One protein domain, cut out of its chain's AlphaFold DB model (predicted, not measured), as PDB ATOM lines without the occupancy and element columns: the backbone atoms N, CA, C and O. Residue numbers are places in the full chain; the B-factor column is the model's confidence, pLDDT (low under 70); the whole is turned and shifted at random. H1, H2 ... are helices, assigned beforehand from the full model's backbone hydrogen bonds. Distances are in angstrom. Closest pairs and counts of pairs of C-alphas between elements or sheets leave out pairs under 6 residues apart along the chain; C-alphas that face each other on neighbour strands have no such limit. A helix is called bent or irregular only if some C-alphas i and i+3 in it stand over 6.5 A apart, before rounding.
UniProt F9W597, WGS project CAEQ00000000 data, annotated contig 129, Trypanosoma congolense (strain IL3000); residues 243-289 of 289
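AT A GLANCE: This is residues 243 to 289 of the 289 residues of an uncharacterized protein of Trypanosoma congolense (strain IL3000) (UniProt F9W597). One long helix, H2, makes most of the length, and a shorter helix, H1, is folded back near its beginning, joined to it by a looping link with no named element, residues 255 to 265. The rest of H2 sticks out as a bare arm: residues 270 to 289, of which 270 to 286 belong to H2, stand free. The printed part has 47 residues with two named helices, H1 then H2, and no named strand; its class is all helix. It is extended, with a radius of gyration of the C-alphas of 14.9 A, and its C-alphas span 49 by 18 by 12 A, the arm making the length.

HOW THE PARTS SIT: H2, residues 266 to 286, and H1, residues 243 to 254, are close but not clearly touching, with 1 pair of C-alphas within 8 A. The closest C-alphas of the two are those of Leu 249 and Pro 266, 7.5 A apart. Their lines stand at a shallow tilt of 27 degrees, and they run opposite ways. Their centres are 19.4 A apart. In both H1 and H2 every O i to N i+4 pair is within hydrogen-bond range.

IN THESE COORDINATES: H2 has 21 residues and measures 30.6 A from C-alpha 266 at (192.244, 157.446, 203.738) to C-alpha 286 at (213.206, 168.040, 223.350). H1 has 12 residues and measures 16.5 A, beginning at C-alpha 243 at (204.612, 163.604, 195.947). Neither helix is bent.

THE WHOLE: The two C-alphas farthest apart, those of Lys 258 and Arg 289, are 49.6 A apart. The printed part has no cut and ends at the chain's last residue, Arg 289. The link from H1 to H2, 11 residues, is long. The mean pLDDT of the printed part is 72.8; residues 255 to 264 and 287 to 289 are under 70.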
ATOM      1  N   PHE A 243     205.154 163.571 197.305       77.12
ATOM      2  CA  PHE A 243     204.612 163.604 195.947       77.12
ATOM      3  C   PHE A 243     203.905 162.290 195.559       77.12
ATOM      4  O   PHE A 243     202.812 162.327 194.990       77.12
ATOM      5  N   GLU A 244     204.481 161.137 195.921       76.69
ATOM      6  CA  GLU A 244     203.891 159.827 195.622       76.69
ATOM      7  C   GLU A 244     202.596 159.595 196.413       76.69
ATOM      8  O   GLU A 244     201.590 159.158 195.854       76.69
ATOM      9  N   GLU A 245     202.566 159.975 197.691       74.00
ATOM     10  CA  GLU A 245     201.367 159.861 198.528       74.00
ATOM     11  C   GLU A 245     200.230 160.744 198.012       74.00
ATOM     12  O   GLU A 245     199.091 160.285 197.911       74.00
ATOM     13  N   ARG A 246     200.525 161.981 197.589       79.75
ATOM     14  CA  ARG A 246     199.537 162.860 196.939       79.75
ATOM     15  C   ARG A 246     198.970 162.225 195.675       79.75
ATOM     16  O   ARG A 246     197.763 162.310 195.431       79.75
ATOM     17  N   HIS A 247     199.812 161.572 194.879       78.31
ATOM     18  CA  HIS A 247     199.390 160.899 193.657       78.31
ATOM     19  C   HIS A 247     198.505 159.672 193.943       78.31
ATOM     20  O   HIS A 247     197.471 159.489 193.292       78.31
ATOM     21  N   VAL A 248     198.847 158.863 194.949       73.75
ATOM     22  CA  VAL A 248     198.029 157.725 195.402       73.75
ATOM     23  C   VAL A 248     196.681 158.199 195.947       73.75
ATOM     24  O   VAL A 248     195.640 157.669 195.556       73.75
ATOM     25  N   LEU A 249     196.672 159.247 196.770       74.38
ATOM     26  CA  LEU A 249     195.457 159.788 197.379       74.38
ATOM     27  C   LEU A 249     194.545 160.460 196.343       74.38
ATOM     28  O   LEU A 249     193.324 160.304 196.381       74.38
ATOM     29  N   SER A 250     195.137 161.119 195.344       75.44
ATOM     30  CA  SER A 250     194.412 161.654 194.186       75.44
ATOM     31  C   SER A 250     193.780 160.536 193.357       75.44
ATOM     32  O   SER A 250     192.602 160.616 193.006       75.44
ATOM     33  N   ARG A 251     194.518 159.450 193.084       72.00
ATOM     34  CA  ARG A 251     193.969 158.266 192.402       72.00
ATOM     35  C   ARG A 251     192.851 157.616 193.209       72.00
ATOM     36  O   ARG A 251     191.839 157.233 192.625       72.00
ATOM     37  N   TYR A 252     192.988 157.547 194.531       72.06
ATOM     38  CA  TYR A 252     191.940 157.060 195.423       72.06
ATOM     39  C   TYR A 252     190.671 157.921 195.338       72.06
ATOM     40  O   TYR A 252     189.587 157.372 195.128       72.06
ATOM     41  N   ALA A 253     190.794 159.250 195.433       72.25
ATOM     42  CA  ALA A 253     189.667 160.186 195.386       72.25
ATOM     43  C   ALA A 253     188.937 160.177 194.032       72.25
ATOM     44  O   ALA A 253     187.718 160.337 193.981       72.25
ATOM     45  N   LEU A 254     189.676 159.961 192.940       74.50
ATOM     46  CA  LEU A 254     189.127 159.831 191.587       74.50
ATOM     47  C   LEU A 254     188.608 158.420 191.285       74.50
ATOM     48  O   LEU A 254     187.826 158.228 190.349       74.50
ATOM     49  N   SER A 255     189.000 157.422 192.079       64.81
ATOM     50  CA  SER A 255     188.356 156.121 192.047       64.81
ATOM     51  C   SER A 255     186.967 156.282 192.663       64.81
ATOM     52  O   SER A 255     186.820 156.642 193.828       64.81
ATOM     53  N   ASN A 256     185.913 156.026 191.890       62.62
ATOM     54  CA  ASN A 256     184.521 156.052 192.358       62.62
ATOM     55  C   ASN A 256     184.224 154.900 193.351       62.62
ATOM     56  O   ASN A 256     183.341 154.080 193.121       62.62
ATOM     57  N   GLY A 257     185.016 154.756 194.414       59.00
ATOM     58  CA  GLY A 257     184.897 153.713 195.426       59.00
ATOM     59  C   GLY A 257     185.467 152.343 195.043       59.00
ATOM     60  O   GLY A 257     185.547 151.473 195.903       59.00
ATOM     61  N   LYS A 258     185.899 152.136 193.790       64.31
ATOM     62  CA  LYS A 258     186.384 150.828 193.306       64.31
ATOM     63  C   LYS A 258     187.728 150.378 193.897       64.31
ATOM     64  O   LYS A 258     187.943 149.179 193.982       64.31
ATOM     65  N   LEU A 259     188.594 151.301 194.332       58.34
ATOM     66  CA  LEU A 259     189.906 150.990 194.931       58.34
ATOM     67  C   LEU A 259     189.881 150.898 196.471       58.34
ATOM     68  O   LEU A 259     190.910 150.670 197.096       58.34
ATOM     69  N   ARG A 260     188.708 151.028 197.107       63.50
ATOM     70  CA  ARG A 260     188.575 151.090 198.578       63.50
ATOM     71  C   ARG A 260     188.860 149.782 199.321       63.50
ATOM     72  O   ARG A 260     188.882 149.797 200.541       63.50
ATOM     73  N   LYS A 261     189.008 148.653 198.618       62.09
ATOM     74  CA  LYS A 261     189.230 147.344 199.258       62.09
ATOM     75  C   LYS A 261     190.702 146.990 199.457       62.09
ATOM     76  O   LYS A 261     190.990 146.156 200.303       62.09
ATOM     77  N   GLU A 262     191.599 147.602 198.689       61.38
ATOM     78  CA  GLU A 262     193.037 147.297 198.726       61.38
ATOM     79  C   GLU A 262     193.863 148.446 199.312       61.38
ATOM     80  O   GLU A 262     194.980 148.236 199.776       61.38
ATOM     81  N   CYS A 263     193.310 149.660 199.339       56.47
ATOM     82  CA  CYS A 263     193.928 150.802 199.995       56.47
ATOM     83  C   CYS A 263     193.374 150.949 201.416       56.47
ATOM     84  O   CYS A 263     192.156 150.918 201.603       56.47
ATOM     85  N   ALA A 264     194.267 151.128 202.396       63.56
ATOM     86  CA  ALA A 264     193.903 151.503 203.760       63.56
ATOM     87  C   ALA A 264     192.971 152.727 203.751       63.56
ATOM     88  O   ALA A 264     193.069 153.576 202.860       63.56
ATOM     89  N   ASP A 265     192.061 152.797 204.725       74.88
ATOM     90  CA  ASP A 265     191.122 153.910 204.857       74.88
ATOM     91  C   ASP A 265     191.898 155.242 204.784       74.88
ATOM     92  O   ASP A 265     192.821 155.448 205.580       74.88
ATOM     93  N   PRO A 266     191.574 156.151 203.840       72.38
ATOM     94  CA  PRO A 266     192.244 157.446 203.738       72.38
ATOM     95  C   PRO A 266     192.229 158.213 205.063       72.38
ATOM     96  O   PRO A 266     193.178 158.942 205.343       72.38
ATOM     97  N   TYR A 267     191.202 158.036 205.900       73.38
ATOM     98  CA  TYR A 267     191.167 158.642 207.226       73.38
ATOM     99  C   TYR A 267     192.275 158.086 208.128       73.38
ATOM    100  O   TYR A 267     193.033 158.848 208.729       73.38
ATOM    101  N   GLN A 268     192.437 156.763 208.161       78.75
ATOM    102  CA  GLN A 268     193.489 156.104 208.931       78.75
ATOM    103  C   GLN A 268     194.888 156.536 208.465       78.75
ATOM    104  O   GLN A 268     195.756 156.825 209.291       78.75
ATOM    105  N   PHE A 269     195.089 156.668 207.153       76.44
ATOM    106  CA  PHE A 269     196.335 157.182 206.588       76.44
ATOM    107  C   PHE A 269     196.651 158.606 207.086       76.44
ATOM    108  O   PHE A 269     197.737 158.849 207.613       76.44
ATOM    109  N   PHE A 270     195.686 159.530 207.024       75.94
ATOM    110  CA  PHE A 270     195.887 160.900 207.510       75.94
ATOM    111  C   PHE A 270     196.122 160.980 209.018       75.94
ATOM    112  O   PHE A 270     196.983 161.739 209.461       75.94
ATOM    113  N   THR A 271     195.384 160.202 209.812       79.31
ATOM    114  CA  THR A 271     195.563 160.193 211.273       79.31
ATOM    115  C   THR A 271     196.952 159.707 211.676       79.31
ATOM    116  O   THR A 271     197.593 160.346 212.507       79.31
ATOM    117  N   THR A 272     197.452 158.649 211.031       80.44
ATOM    118  CA  THR A 272     198.806 158.130 211.268       80.44
ATOM    119  C   THR A 272     199.848 159.188 210.913       80.44
ATOM    120  O   THR A 272     200.738 159.483 211.706       80.44
ATOM    121  N   ARG A 273     199.686 159.853 209.762       78.69
ATOM    122  CA  ARG A 273     200.642 160.867 209.311       78.69
ATOM    123  C   ARG A 273     200.686 162.100 210.214       78.69
ATOM    124  O   ARG A 273     201.758 162.631 210.493       78.69
ATOM    125  N   LEU A 274     199.529 162.539 210.707       81.12
ATOM    126  CA  LEU A 274     199.443 163.627 211.682       81.12
ATOM    127  C   LEU A 274     200.108 163.260 213.014       81.12
ATOM    128  O   LEU A 274     200.764 164.107 213.620       81.12
ATOM    129  N   GLN A 275     199.970 162.010 213.459       84.69
ATOM    130  CA  GLN A 275     200.643 161.521 214.663       84.69
ATOM    131  C   GLN A 275     202.168 161.500 214.495       84.69
ATOM    132  O   GLN A 275     202.874 161.960 215.390       84.69
ATOM    133  N   GLU A 276     202.676 161.044 213.348       83.56
ATOM    134  CA  GLU A 276     204.114 161.068 213.035       83.56
ATOM    135  C   GLU A 276     204.679 162.493 213.023       83.56
ATOM    136  O   GLU A 276     205.717 162.758 213.631       83.56
ATOM    137  N   LEU A 277     203.975 163.433 212.382       82.12
ATOM    138  CA  LEU A 277     204.355 164.848 212.360       82.12
ATOM    139  C   LEU A 277     204.413 165.436 213.767       82.12
ATOM    140  O   LEU A 277     205.392 166.088 214.129       82.12
ATOM    141  N   ARG A 278     203.386 165.169 214.579       83.88
ATOM    142  CA  ARG A 278     203.355 165.604 215.974       83.88
ATOM    143  C   ARG A 278     204.559 165.063 216.747       83.88
ATOM    144  O   ARG A 278     205.228 165.833 217.431       83.88
ATOM    145  N   HIS A 279     204.860 163.776 216.596       85.44
ATOM    146  CA  HIS A 279     205.991 163.145 217.270       85.44
ATOM    147  C   HIS A 279     207.328 163.767 216.847       85.44
ATOM    148  O   HIS A 279     208.154 164.091 217.692       85.44
ATOM    149  N   SER A 280     207.520 164.024 215.549       80.50
ATOM    150  CA  SER A 280     208.726 164.688 215.038       80.50
ATOM    151  C   SER A 280     208.912 166.096 215.619       80.50
ATOM    152  O   SER A 280     210.041 166.514 215.897       80.50
ATOM    153  N   ILE A 281     207.824 166.847 215.800       81.56
ATOM    154  CA  ILE A 281     207.862 168.178 216.420       81.56
ATOM    155  C   ILE A 281     208.220 168.065 217.912       81.56
ATOM    156  O   ILE A 281     209.061 168.814 218.404       81.56
ATOM    157  N   GLU A 282     207.646 167.101 218.631       80.69
ATOM    158  CA  GLU A 282     207.943 166.869 220.052       80.69
ATOM    159  C   GLU A 282     209.401 166.402 220.275       80.69
ATOM    160  O   GLU A 282     210.090 166.892 221.177       80.69
ATOM    161  N   GLU A 283     209.930 165.529 219.412       83.00
ATOM    162  CA  GLU A 283     211.332 165.085 219.446       83.00
ATOM    163  C   GLU A 283     212.324 166.212 219.127       83.00
ATOM    164  O   GLU A 283     213.370 166.340 219.768       83.00
ATOM    165  N   SER A 284     212.012 167.054 218.140       75.81
ATOM    166  CA  SER A 284     212.862 168.205 217.811       75.81
ATOM    167  C   SER A 284     212.841 169.276 218.903       75.81
ATOM    168  O   SER A 284     213.874 169.889 219.164       75.81
ATOM    169  N   SER A 285     211.718 169.455 219.604       71.19
ATOM    170  CA  SER A 285     211.609 170.384 220.737       71.19
ATOM    171  C   SER A 285     212.417 169.926 221.959       71.19
ATOM    172  O   SER A 285     213.001 170.747 222.666       71.19
ATOM    173  N   THR A 286     212.502 168.614 222.192       73.00
ATOM    174  CA  THR A 286     213.206 168.040 223.350       73.00
ATOM    175  C   THR A 286     214.722 167.946 223.171       73.00
ATOM    176  O   THR A 286     215.434 167.968 224.169       73.00
ATOM    177  N   ARG A 287     215.244 167.921 221.935       63.44
ATOM    178  CA  ARG A 287     216.700 167.945 221.659       63.44
ATOM    179  C   ARG A 287     217.376 169.310 221.829       63.44
ATOM    180  O   ARG A 287     218.599 169.377 221.758       63.44
ATOM    181  N   VAL A 288     216.612 170.387 222.005       58.66
ATOM    182  CA  VAL A 288     217.139 171.765 222.105       58.66
ATOM    183  C   VAL A 288     217.319 172.220 223.570       58.66
ATOM    184  O   VAL A 288     217.705 173.358 223.821       58.66
ATOM    185  N   ARG A 289     217.093 171.336 224.550       45.62
ATOM    186  CA  ARG A 289     217.421 171.557 225.971       45.62
ATOM    187  C   ARG A 289     218.612 170.713 226.398       45.62
ATOM    188  O   ARG A 289     219.385 171.233 227.229       45.62
TER     189      ARG A 289